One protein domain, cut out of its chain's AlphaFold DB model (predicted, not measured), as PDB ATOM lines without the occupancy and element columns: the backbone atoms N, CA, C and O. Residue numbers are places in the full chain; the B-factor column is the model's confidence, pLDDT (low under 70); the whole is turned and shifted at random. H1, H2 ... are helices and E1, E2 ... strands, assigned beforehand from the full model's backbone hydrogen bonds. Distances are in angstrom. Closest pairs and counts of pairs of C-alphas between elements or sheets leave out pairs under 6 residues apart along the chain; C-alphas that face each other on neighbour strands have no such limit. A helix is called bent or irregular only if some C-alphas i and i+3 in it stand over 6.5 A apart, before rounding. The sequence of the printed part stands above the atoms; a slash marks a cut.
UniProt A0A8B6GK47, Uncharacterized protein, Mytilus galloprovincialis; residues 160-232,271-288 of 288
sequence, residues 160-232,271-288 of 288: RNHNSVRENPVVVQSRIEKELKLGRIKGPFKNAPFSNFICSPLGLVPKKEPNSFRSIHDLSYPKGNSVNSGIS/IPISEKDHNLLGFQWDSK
ATOM      1  N   ARG A 160      30.443 -46.021   8.438       85.88
ATOM      2  CA  ARG A 160      31.255 -47.218   8.711       85.88
ATOM      3  C   ARG A 160      31.544 -47.357  10.208       85.88
ATOM      4  O   ARG A 160      32.104 -46.446  10.814       85.88
ATOM      5  N   ASN A 161      31.221 -48.527  10.760       93.06
ATOM      6  CA  ASN A 161      31.542 -48.903  12.138       93.06
ATOM      7  C   ASN A 161      33.048 -48.800  12.434       93.06
ATOM      8  O   ASN A 161      33.890 -49.042  11.563       93.06
ATOM      9  N   HIS A 162      33.376 -48.482  13.689       92.19
ATOM     10  CA  HIS A 162      34.751 -48.328  14.164       92.19
ATOM     11  C   HIS A 162      35.549 -49.636  14.033       92.19
ATOM     12  O   HIS A 162      34.994 -50.734  14.093       92.19
ATOM     13  N   ASN A 163      36.874 -49.541  13.888       91.88
ATOM     14  CA  ASN A 163      37.720 -50.718  13.647       91.88
ATOM     15  C   ASN A 163      37.589 -51.804  14.730       91.88
ATOM     16  O   ASN A 163      37.495 -52.975  14.377       91.88
ATOM     17  N   SER A 164      37.432 -51.437  16.008       93.38
ATOM     18  CA  SER A 164      37.273 -52.415  17.095       93.38
ATOM     19  C   SER A 164      36.026 -53.302  16.967       93.38
ATOM     20  O   SER A 164      36.033 -54.432  17.452       93.38
ATOM     21  N   VAL A 165      34.981 -52.844  16.263       93.44
ATOM     22  CA  VAL A 165      33.803 -53.650  15.886       93.44
ATOM     23  C   VAL A 165      34.133 -54.643  14.771       93.44
ATOM     24  O   VAL A 165      33.709 -55.795  14.829       93.44
ATOM     25  N   ARG A 166      34.930 -54.224  13.781       88.06
ATOM     26  CA  ARG A 166      35.381 -55.068  12.658       88.06
ATOM     27  C   ARG A 166      36.385 -56.139  13.097       88.06
ATOM     28  O   ARG A 166      36.430 -57.206  12.500       88.06
ATOM     29  N   GLU A 167      37.166 -55.846  14.132       92.50
ATOM     30  CA  GLU A 167      38.150 -56.746  14.748       92.50
ATOM     31  C   GLU A 167      37.505 -57.789  15.680       92.50
ATOM     32  O   GLU A 167      38.093 -58.839  15.916       92.50
ATOM     33  N   ASN A 168      36.295 -57.531  16.197       93.81
ATOM     34  CA  ASN A 168      35.616 -58.389  17.176       93.81
ATOM     35  C   ASN A 168      34.148 -58.693  16.778       93.81
ATOM     36  O   ASN A 168      33.240 -58.497  17.593       93.81
ATOM     37  N   PRO A 169      33.864 -59.174  15.549       94.06
ATOM     38  CA  PRO A 169      32.500 -59.241  15.017       94.06
ATOM     39  C   PRO A 169      31.567 -60.152  15.831       94.06
ATOM     40  O   PRO A 169      30.407 -59.811  16.047       94.06
ATOM     41  N   VAL A 170      32.084 -61.262  16.371       94.44
ATOM     42  CA  VAL A 170      31.324 -62.209  17.213       94.44
ATOM     43  C   VAL A 170      30.797 -61.544  18.497       94.44
ATOM     44  O   VAL A 170      29.687 -61.836  18.944       94.44
ATOM     45  N   VAL A 171      31.552 -60.599  19.070       93.44
ATOM     46  CA  VAL A 171      31.159 -59.835  20.273       93.44
ATOM     47  C   VAL A 171      30.025 -58.852  19.965       93.44
ATOM     48  O   VAL A 171      29.223 -58.533  20.841       93.44
ATOM     49  N   VAL A 172      29.947 -58.366  18.725       94.38
ATOM     50  CA  VAL A 172      28.899 -57.444  18.268       94.38
ATOM     51  C   VAL A 172      27.632 -58.218  17.920       94.38
ATOM     52  O   VAL A 172      26.567 -57.886  18.438       94.38
ATOM     53  N   GLN A 173      27.764 -59.299  17.146       95.50
ATOM     54  CA  GLN A 173      26.675 -60.198  16.761       95.50
ATOM     55  C   GLN A 173      25.919 -60.736  17.987       95.50
ATOM     56  O   GLN A 173      24.738 -60.438  18.161       95.50
ATOM     57  N   SER A 174      26.624 -61.414  18.900       94.81
ATOM     58  CA  SER A 174      26.035 -61.983  20.128       94.81
ATOM     59  C   SER A 174      25.405 -60.940  21.059       94.81
ATOM     60  O   SER A 174      24.517 -61.245  21.860       94.81
ATOM     61  N   ARG A 175      25.829 -59.675  20.954       92.44
ATOM     62  CA  ARG A 175      25.229 -58.566  21.696       92.44
ATOM     63  C   ARG A 175      23.962 -58.040  21.033       92.44
ATOM     64  O   ARG A 175      22.998 -57.785  21.747       92.44
ATOM     65  N   ILE A 176      23.943 -57.916  19.708       95.00
ATOM     66  CA  ILE A 176      22.749 -57.548  18.937       95.00
ATOM     67  C   ILE A 176      21.651 -58.600  19.147       95.00
ATOM     68  O   ILE A 176      20.551 -58.246  19.560       95.00
ATOM     69  N   GLU A 177      21.975 -59.888  19.006       95.94
ATOM     70  CA  GLU A 177      21.075 -61.015  19.305       95.94
ATOM     71  C   GLU A 177      20.492 -60.934  20.724       95.94
ATOM     72  O   GLU A 177      19.291 -61.117  20.928       95.94
ATOM     73  N   LYS A 178      21.326 -60.590  21.713       94.19
ATOM     74  CA  LYS A 178      20.882 -60.420  23.099       94.19
ATOM     75  C   LYS A 178      19.935 -59.235  23.288       94.19
ATOM     76  O   LYS A 178      18.940 -59.385  23.992       94.19
ATOM     77  N   GLU A 179      20.222 -58.063  22.723       94.06
ATOM     78  CA  GLU A 179      19.314 -56.916  22.873       94.06
ATOM     79  C   GLU A 179      18.007 -57.112  22.075       94.06
ATOM     80  O   GLU A 179      16.962 -56.647  22.530       94.06
ATOM     81  N   LEU A 180      18.037 -57.851  20.954       94.81
ATOM     82  CA  LEU A 180      16.848 -58.299  20.212       94.81
ATOM     83  C   LEU A 180      15.987 -59.255  21.049       94.81
ATOM     84  O   LEU A 180      14.796 -59.006  21.222       94.81
ATOM     85  N   LYS A 181      16.582 -60.300  21.648       96.12
ATOM     86  CA  LYS A 181      15.874 -61.241  22.543       96.12
ATOM     87  C   LYS A 181      15.308 -60.561  23.800       96.12
ATOM     88  O   LYS A 181      14.366 -61.066  24.397       96.12
ATOM     89  N   LEU A 182      15.859 -59.410  24.191       92.38
ATOM     90  CA  LEU A 182      15.350 -58.563  25.276       92.38
ATOM     91  C   LEU A 182      14.354 -57.481  24.804       92.38
ATOM     92  O   LEU A 182      13.943 -56.661  25.621       92.38
ATOM     93  N   GLY A 183      13.997 -57.429  23.515       91.75
ATOM     94  CA  GLY A 183      13.070 -56.439  22.944       91.75
ATOM     95  C   GLY A 183      13.570 -54.986  22.966       91.75
ATOM     96  O   GLY A 183      12.791 -54.063  22.739       91.75
ATOM     97  N   ARG A 184      14.859 -54.768  23.258       90.56
ATOM     98  CA  ARG A 184      15.477 -53.441  23.462       90.56
ATOM     99  C   ARG A 184      15.910 -52.762  22.167       90.56
ATOM    100  O   ARG A 184      16.084 -51.548  22.148       90.56
ATOM    101  N   ILE A 185      16.105 -53.544  21.111       93.06
ATOM    102  CA  ILE A 185      16.306 -53.082  19.734       93.06
ATOM    103  C   ILE A 185      15.380 -53.878  18.808       93.06
ATOM    104  O   ILE A 185      14.774 -54.865  19.226       93.06
ATOM    105  N   LYS A 186      15.242 -53.423  17.563       89.62
ATOM    106  CA  LYS A 186      14.256 -53.903  16.588       89.62
ATOM    107  C   LYS A 186      14.912 -54.078  15.213       89.62
ATOM    108  O   LYS A 186      15.866 -53.364  14.909       89.62
ATOM    109  N   GLY A 187      14.392 -54.993  14.395       89.69
ATOM    110  CA  GLY A 187      14.971 -55.349  13.094       89.69
ATOM    111  C   GLY A 187      15.955 -56.533  13.180       89.69
ATOM    112  O   GLY A 187      15.739 -57.430  14.000       89.69
ATOM    113  N   PRO A 188      17.027 -56.571  12.360       90.69
ATOM    114  CA  PRO A 188      17.349 -55.650  11.269       90.69
ATOM    115  C   PRO A 188      16.258 -55.591  10.195       90.69
ATOM    116  O   PRO A 188      15.338 -56.407  10.158       90.69
ATOM    117  N   PHE A 189      16.372 -54.603   9.316       87.25
ATOM    118  CA  PHE A 189      15.381 -54.307   8.290       87.25
ATOM    119  C   PHE A 189      15.955 -54.583   6.896       87.25
ATOM    120  O   PHE A 189      17.166 -54.563   6.701       87.25
ATOM    121  N   LYS A 190      15.091 -54.804   5.895       81.00
ATOM    122  CA  LYS A 190      15.532 -54.855   4.484       81.00
ATOM    123  C   LYS A 190      15.878 -53.465   3.928       81.00
ATOM    124  O   LYS A 190      16.681 -53.364   3.011       81.00
ATOM    125  N   ASN A 191      15.252 -52.422   4.472       79.94
ATOM    126  CA  ASN A 191      15.408 -51.008   4.118       79.94
ATOM    127  C   ASN A 191      15.279 -50.165   5.397       79.94
ATOM    128  O   ASN A 191      14.701 -50.637   6.375       79.94
ATOM    129  N   ALA A 192      15.747 -48.913   5.392       83.19
ATOM    130  CA  ALA A 192      15.576 -48.011   6.533       83.19
ATOM    131  C   ALA A 192      14.085 -47.876   6.938       83.19
ATOM    132  O   ALA A 192      13.258 -47.578   6.074       83.19
ATOM    133  N   PRO A 193      13.717 -48.059   8.224       84.88
ATOM    134  CA  PRO A 193      12.313 -48.072   8.662       84.88
ATOM    135  C   PRO A 193      11.637 -46.692   8.681       84.88
ATOM    136  O   PRO A 193      10.420 -46.612   8.831       84.88
ATOM    137  N   PHE A 194      12.403 -45.610   8.526       83.56
ATOM    138  CA  PHE A 194      11.906 -44.235   8.491       83.56
ATOM    139  C   PHE A 194      12.577 -43.464   7.348       83.56
ATOM    140  O   PHE A 194      13.755 -43.671   7.061       83.56
ATOM    141  N   SER A 195      11.865 -42.515   6.735       77.25
ATOM    142  CA  SER A 195      12.415 -41.648   5.676       77.25
ATOM    143  C   SER A 195      13.506 -40.688   6.171       77.25
ATOM    144  O   SER A 195      14.321 -40.218   5.383       77.25
ATOM    145  N   ASN A 196      13.537 -40.416   7.478       77.69
ATOM    146  CA  ASN A 196      14.512 -39.581   8.179       77.69
ATOM    147  C   ASN A 196      15.393 -40.401   9.150       77.69
ATOM    148  O   ASN A 196      15.795 -39.895  10.201       77.69
ATOM    149  N   PHE A 197      15.650 -41.675   8.836       84.19
ATOM    150  CA  PHE A 197      16.491 -42.558   9.648       84.19
ATOM    151  C   PHE A 197      17.953 -42.091   9.653       84.19
ATOM    152  O   PHE A 197      18.540 -41.849   8.601       84.19
ATOM    153  N   ILE A 198      18.546 -41.976  10.841       86.31
ATOM    154  CA  ILE A 198      19.948 -41.604  11.046       86.31
ATOM    155  C   ILE A 198      20.665 -42.799  11.663       86.31
ATOM    156  O   ILE A 198      20.352 -43.195  12.787       86.31
ATOM    157  N   CYS A 199      21.667 -43.337  10.966       89.88
ATOM    158  CA  CYS A 199      22.574 -44.306  11.565       89.88
ATOM    159  C   CYS A 199      23.778 -43.619  12.213       89.88
ATOM    160  O   CYS A 199      24.385 -42.719  11.638       89.88
ATOM    161  N   SER A 200      24.170 -44.105  13.389       93.38
ATOM    162  CA  SER A 200      25.435 -43.778  14.053       93.38
ATOM    163  C   SER A 200      26.307 -45.036  14.153       93.38
ATOM    164  O   SER A 200      25.763 -46.131  14.323       93.38
ATOM    165  N   PRO A 201      27.645 -44.935  14.033       93.94
ATOM    166  CA  PRO A 201      28.497 -46.112  13.952       93.94
ATOM    167  C   PRO A 201      28.614 -46.813  15.308       93.94
ATOM    168  O   PRO A 201      28.642 -46.184  16.369       93.94
ATOM    169  N   LEU A 202      28.725 -48.138  15.274       95.94
ATOM    170  CA  LEU A 202      29.060 -48.944  16.442       95.94
ATOM    171  C   LEU A 202      30.567 -48.895  16.724       95.94
ATOM    172  O   LEU A 202      31.397 -48.881  15.811       95.94
ATOM    173  N   GLY A 203      30.916 -48.953  18.007       95.75
ATOM    174  CA  GLY A 203      32.275 -49.148  18.506       95.75
ATOM    175  C   GLY A 203      32.326 -50.130  19.676       95.75
ATOM    176  O   GLY A 203      31.327 -50.371  20.355       95.75
ATOM    177  N   LEU A 204      33.507 -50.691  19.932       96.06
ATOM    178  CA  LEU A 204      33.798 -51.482  21.129       96.06
ATOM    179  C   LEU A 204      34.965 -50.864  21.905       96.06
ATOM    180  O   LEU A 204      35.971 -50.468  21.314       96.06
ATOM    181  N   VAL A 205      34.841 -50.834  23.231       94.06
ATOM    182  CA  VAL A 205      35.908 -50.459  24.172       94.06
ATOM    183  C   VAL A 205      36.115 -51.607  25.169       94.06
ATOM    184  O   VAL A 205      35.136 -52.019  25.801       94.06
ATOM    185  N   PRO A 206      37.339 -52.145  25.333       92.62
ATOM    186  CA  PRO A 206      37.629 -53.179  26.327       92.62
ATOM    187  C   PRO A 206      37.294 -52.756  27.769       92.62
ATOM    188  O   PRO A 206      37.327 -51.575  28.120       92.62
ATOM    189  N   LYS A 207      36.977 -53.731  28.625       93.06
ATOM    190  CA  LYS A 207      36.931 -53.571  30.089       93.06
ATOM    191  C   LYS A 207      38.266 -54.010  30.712       93.06
ATOM    192  O   LYS A 207      39.246 -54.211  30.003       93.06
ATOM    193  N   LYS A 208      38.316 -54.126  32.047       92.88
ATOM    194  CA  LYS A 208      39.491 -54.664  32.756       92.88
ATOM    195  C   LYS A 208      39.591 -56.183  32.606       92.88
ATOM    196  O   LYS A 208      40.683 -56.734  32.623       92.88
ATOM    197  N   GLU A 209      38.448 -56.848  32.487       91.19
ATOM    198  CA  GLU A 209      38.365 -58.292  32.282       91.19
ATOM    199  C   GLU A 209      38.733 -58.649  30.821       91.19
ATOM    200  O   GLU A 209      38.234 -57.992  29.901       91.19
ATOM    201  N   PRO A 210      39.563 -59.679  30.565       86.31
ATOM    202  CA  PRO A 210      39.872 -60.126  29.205       86.31
ATOM    203  C   PRO A 210      38.615 -60.472  28.396       86.31
ATOM    204  O   PRO A 210      37.647 -61.008  28.934       86.31
ATOM    205  N   ASN A 211      38.629 -60.161  27.095       84.12
ATOM    206  CA  ASN A 211      37.534 -60.398  26.136       84.12
ATOM    207  C   ASN A 211      36.167 -59.774  26.519       84.12
ATOM    208  O   ASN A 211      35.144 -60.054  25.896       84.12
ATOM    209  N   SER A 212      36.138 -58.892  27.520       88.38
ATOM    210  CA  SER A 212      34.953 -58.190  28.006       88.38
ATOM    211  C   SER A 212      34.902 -56.787  27.402       88.38
ATOM    212  O   SER A 212      35.850 -56.019  27.541       88.38
ATOM    213  N   PHE A 213      33.790 -56.414  26.760       92.88
ATOM    214  CA  PHE A 213      33.676 -55.131  26.051       92.88
ATOM    215  C   PHE A 213      32.451 -54.298  26.468       92.88
ATOM    216  O   PHE A 213      31.400 -54.806  26.888       92.88
ATOM    217  N   ARG A 214      32.570 -52.979  26.314       91.44
ATOM    218  CA  ARG A 214      31.465 -52.015  26.271       91.44
ATOM    219  C   ARG A 214      31.179 -51.699  24.807       91.44
ATOM    220  O   ARG A 214      32.064 -51.210  24.111       91.44
ATOM    221  N   SER A 215      29.960 -51.976  24.356       92.25
ATOM    222  CA  SER A 215      29.468 -51.460  23.079       92.25
ATOM    223  C   SER A 215      29.156 -49.978  23.223       92.25
ATOM    224  O   SER A 215      28.530 -49.574  24.202       92.25
ATOM    225  N   ILE A 216      29.601 -49.197  22.248       94.44
ATOM    226  CA  ILE A 216      29.288 -47.784  22.074       94.44
ATOM    227  C   ILE A 216      28.455 -47.665  20.803       94.44
ATOM    228  O   ILE A 216      28.797 -48.241  19.773       94.44
ATOM    229  N   HIS A 217      27.372 -46.907  20.893       94.94
ATOM    230  CA  HIS A 217      26.604 -46.418  19.756       94.94
ATOM    231  C   HIS A 217      26.956 -44.937  19.637       94.94
ATOM    232  O   HIS A 217      26.658 -44.157  20.542       94.94
ATOM    233  N   ASP A 218      27.736 -44.574  18.620       94.94
ATOM    234  CA  ASP A 218      28.457 -43.299  18.599       94.94
ATOM    235  C   ASP A 218      27.588 -42.151  18.071       94.94
ATOM    236  O   ASP A 218      27.828 -41.581  17.007       94.94
ATOM    237  N   LEU A 219      26.582 -41.782  18.866       93.56
ATOM    238  CA  LEU A 219      25.703 -40.624  18.651       93.56
ATOM    239  C   LEU A 219      26.467 -39.274  18.644       93.56
ATOM    240  O   LEU A 219      25.875 -38.216  18.405       93.56
ATOM    241  N   SER A 220      27.783 -39.287  18.891       91.38
ATOM    242  CA  SER A 220      28.704 -38.149  18.784       91.38
ATOM    243  C   SER A 220      29.429 -38.078  17.426       91.38
ATOM    244  O   SER A 220      30.144 -37.104  17.167       91.38
ATOM    245  N   TYR A 221      29.217 -39.051  16.533       85.38
ATOM    246  CA  TYR A 221      29.736 -39.063  15.165       85.38
ATOM    247  C   TYR A 221      28.698 -38.569  14.133       85.38
ATOM    248  O   TYR A 221      27.522 -38.909  14.242       85.38
ATOM    249  N   PRO A 222      29.109 -37.818  13.093       82.38
ATOM    250  CA  PRO A 222      30.386 -37.119  12.966       82.38
ATOM    251  C   PRO A 222      30.401 -35.867  13.860       82.38
ATOM    252  O   PRO A 222      29.398 -35.164  13.980       82.38
ATOM    253  N   LYS A 223      31.549 -35.551  14.471       78.56
ATOM    254  CA  LYS A 223      31.677 -34.429  15.419       78.56
ATOM    255  C   LYS A 223      31.188 -33.106  14.806       78.56
ATOM    256  O   LYS A 223      31.743 -32.648  13.809       78.56
ATOM    257  N   GLY A 224      30.187 -32.474  15.425       75.88
ATOM    258  CA  GLY A 224      29.591 -31.223  14.931       75.88
ATOM    259  C   GLY A 224      28.577 -31.399  13.789       75.88
ATOM    260  O   GLY A 224      28.237 -30.423  13.116       75.88
ATOM    261  N   ASN A 225      28.118 -32.630  13.537       72.75
ATOM    262  CA  ASN A 225      26.883 -32.924  12.801       72.75
ATOM    263  C   ASN A 225      26.280 -34.291  13.197       72.75
ATOM    264  O   ASN A 225      25.785 -35.025  12.345       72.75
ATOM    265  N   SER A 226      26.400 -34.662  14.474       85.25
ATOM    266  CA  SER A 226      25.895 -35.921  15.033       85.25
ATOM    267  C   SER A 226      24.517 -35.752  15.678       85.25
ATOM    268  O   SER A 226      24.068 -34.624  15.886       85.25
ATOM    269  N   VAL A 227      23.888 -36.855  16.096       89.44
ATOM    270  CA  VAL A 227      22.639 -36.837  16.883       89.44
ATOM    271  C   VAL A 227      22.804 -35.984  18.150       89.44
ATOM    272  O   VAL A 227      22.082 -35.007  18.329       89.44
ATOM    273  N   ASN A 228      23.843 -36.245  18.949       91.62
ATOM    274  CA  ASN A 228      24.186 -35.446  20.135       91.62
ATOM    275  C   ASN A 228      24.518 -33.978  19.808       91.62
ATOM    276  O   ASN A 228      24.364 -33.117  20.666       91.62
ATOM    277  N   SER A 229      24.964 -33.670  18.581       86.75
ATOM    278  CA  SER A 229      25.241 -32.289  18.150       86.75
ATOM    279  C   SER A 229      23.962 -31.485  17.866       86.75
ATOM    280  O   SER A 229      24.043 -30.267  17.731       86.75
ATOM    281  N   GLY A 230      22.808 -32.152  17.739       84.62
ATOM    282  CA  GLY A 230      21.490 -31.533  17.565       84.62
ATOM    283  C   GLY A 230      20.683 -31.379  18.860       84.62
ATOM    284  O   GLY A 230      19.628 -30.752  18.832       84.62
ATOM    285  N   ILE A 231      21.156 -31.928  19.986       84.50
ATOM    286  CA  ILE A 231      20.502 -31.775  21.292       84.50
ATOM    287  C   ILE A 231      20.888 -30.406  21.862       84.50
ATOM    288  O   ILE A 231      22.066 -30.121  22.074       84.50
ATOM    289  N   SER A 232      19.891 -29.552  22.100       85.94
ATOM    290  CA  SER A 232      20.114 -28.209  22.648       85.94
ATOM    291  C   SER A 232      20.574 -28.280  24.119       85.94
ATOM    292  O   SER A 232      20.127 -29.184  24.835       85.94
ATOM    293  N   ILE A 271      14.346 -46.952  31.017       89.38
ATOM    294  CA  ILE A 271      13.653 -45.764  30.518       89.38
ATOM    295  C   ILE A 271      13.272 -46.022  29.049       89.38
ATOM    296  O   ILE A 271      14.170 -46.253  28.234       89.38
ATOM    297  N   PRO A 272      11.977 -46.011  28.681       89.62
ATOM    298  CA  PRO A 272      11.562 -46.189  27.297       89.62
ATOM    299  C   PRO A 272      11.919 -44.955  26.463       89.62
ATOM    300  O   PRO A 272      11.794 -43.819  26.918       89.62
ATOM    301  N   ILE A 273      12.328 -45.182  25.217       91.12
ATOM    302  CA  ILE A 273      12.637 -44.107  24.270       91.12
ATOM    303  C   ILE A 273      11.360 -43.730  23.517       91.12
ATOM    304  O   ILE A 273      10.659 -44.609  23.011       91.12
ATOM    305  N   SER A 274      11.077 -42.430  23.431       92.06
ATOM    306  CA  SER A 274       9.952 -41.873  22.673       92.06
ATOM    307  C   SER A 274       9.989 -42.320  21.207       92.06
ATOM    308  O   SER A 274      11.024 -42.253  20.548       92.06
ATOM    309  N   GLU A 275       8.844 -42.764  20.683       91.00
ATOM    310  CA  GLU A 275       8.716 -43.275  19.308       91.00
ATOM    311  C   GLU A 275       9.074 -42.229  18.244       91.00
ATOM    312  O   GLU A 275       9.547 -42.575  17.164       91.00
ATOM    313  N   LYS A 276       8.932 -40.940  18.582       88.94
ATOM    314  CA  LYS A 276       9.305 -39.803  17.726       88.94
ATOM    315  C   LYS A 276      10.816 -39.666  17.519       88.94
ATOM    316  O   LYS A 276      11.225 -38.942  16.621       88.94
ATOM    317  N   ASP A 277      11.610 -40.353  18.337       91.44
ATOM    318  CA  ASP A 277      13.071 -40.284  18.362       91.44
ATOM    319  C   ASP A 277      13.721 -41.607  17.912       91.44
ATOM    320  O   ASP A 277      14.942 -41.689  17.774       91.44
ATOM    321  N   HIS A 278      12.930 -42.657  17.630       92.94
ATOM    322  CA  HIS A 278      13.445 -43.963  17.171       92.94
ATOM    323  C   HIS A 278      14.211 -43.850  15.847       92.94
ATOM    324  O   HIS A 278      15.159 -44.601  15.620       92.94
ATOM    325  N   ASN A 279      13.859 -42.883  14.993       91.56
ATOM    326  CA  ASN A 279      14.573 -42.631  13.744       91.56
ATOM    327  C   ASN A 279      15.995 -42.076  13.961       91.56
ATOM    328  O   ASN A 279      16.813 -42.159  13.048       91.56
ATOM    329  N   LEU A 280      16.303 -41.517  15.137       91.88
ATOM    330  CA  LEU A 280      17.612 -40.939  15.463       91.88
ATOM    331  C   LEU A 280      18.624 -41.989  15.946       91.88
ATOM    332  O   LEU A 280      19.800 -41.676  16.117       91.88
ATOM    333  N   LEU A 281      18.176 -43.222  16.200       94.31
ATOM    334  CA  LEU A 281      18.941 -44.255  16.905       94.31
ATOM    335  C   LEU A 281      19.264 -45.471  16.027       94.31
ATOM    336  O   LEU A 281      19.434 -46.584  16.529       94.31
ATOM    337  N   GLY A 282      19.391 -45.264  14.718       93.94
ATOM    338  CA  GLY A 282      19.869 -46.294  13.806       93.94
ATOM    339  C   GLY A 282      21.341 -46.644  14.031       93.94
ATOM    340  O   GLY A 282      22.151 -45.831  14.486       93.94
ATOM    341  N   PHE A 283      21.712 -47.856  13.650       94.00
ATOM    342  CA  PHE A 283      23.085 -48.287  13.402       94.00
ATOM    343  C   PHE A 283      23.047 -49.345  12.297       94.00
ATOM    344  O   PHE A 283      21.999 -49.950  12.087       94.00
ATOM    345  N   GLN A 284      24.172 -49.583  11.617       91.00
ATOM    346  CA  GLN A 284      24.267 -50.648  10.615       91.00
ATOM    347  C   GLN A 284      25.083 -51.831  11.150       91.00
ATOM    348  O   GLN A 284      26.133 -51.636  11.776       91.00
ATOM    349  N   TRP A 285      24.657 -53.059  10.867       91.81
ATOM    350  CA  TRP A 285      25.420 -54.277  11.129       91.81
ATOM    351  C   TRP A 285      25.205 -55.321  10.028       91.81
ATOM    352  O   TRP A 285      24.085 -55.538   9.585       91.81
ATOM    353  N   ASP A 286      26.286 -55.959   9.568       86.19
ATOM    354  CA  ASP A 286      26.252 -56.933   8.460       86.19
ATOM    355  C   ASP A 286      25.453 -56.438   7.226       86.19
ATOM    356  O   ASP A 286      24.613 -57.129   6.651       86.19
ATOM    357  N   SER A 287      25.712 -55.184   6.836       80.38
ATOM    358  CA  SER A 287      25.040 -54.463   5.737       80.38
ATOM    359  C   SER A 287      23.534 -54.187   5.920       80.38
ATOM    360  O   SER A 287      22.898 -53.741   4.966       80.38
ATOM    361  N   LYS A 288      22.972 -54.391   7.119       73.62
ATOM    362  CA  LYS A 288      21.545 -54.215   7.459       73.62
ATOM    363  C   LYS A 288      21.335 -53.277   8.655       73.62
ATOM    364  O   LYS A 288      22.348 -52.933   9.305       73.62
TER     365      LYS A 288
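Overview. This is residues 160 to 232 and 271 to 288 of the 288 residues of an uncharacterized protein of Mytilus galloprovincialis (UniProt A0A8B6GK47). Little of this model is regular structure: one hairpin of strands, E1 and E2, has H1 packed on E1 and H2 near it, while long loops reach toward the small helix H3. The printed part has 91 residues, 34 in named elements, mixed, in the order H1, H2, E1, E2, H3. It is compact, radius of gyration of the C-alphas 13.7 A, spanning 38 by 30 by 28 A.

Arrangement. Look first at E1, residues 202 to 206, and E2, residues 213 to 217, an antiparallel hairpin at 154 degrees; N 203 and O 216, 2.8 A apart, are within hydrogen-bond range. H1, residues 163 to 167, comes closest to E1 at the C-alphas of Ser 164 and Leu 204, 5.4 A. H2, residues 169 to 181, comes closest to E2 at the C-alphas of Val 172 and Ser 215, 7.7 A. H3, residues 275 to 280, is irregular, C-alphas 276 and 279 being 7.2 A apart, and is apart from H1, H2 and E1. Every O i to N i+4 pair is within hydrogen-bond range in H1, 8 of 9 in H2, and 0 of 2 in H3, where 2 of 3 O i to N i+3 pairs are.

Along the chain. Find C-alpha 163 at (37.720, -50.718, 13.647), where H1, 6.1 A long, begins. H2 runs 18.4 A, E1 13.8 A, E2 12.9 A; H3, 10.0 A, ends at C-alpha 280, (17.612, -40.939, 15.463).

Size, cuts and confidence. The C-alphas farthest apart, Ser 195 and Glu 209, are 40.7 A apart. Residues 233 to 270 are not printed; C-alphas 232 and 271 are 20.3 A apart across the cut. The link H2 to E1 is long, 20 residues. No printed residue is under 70 in pLDDT.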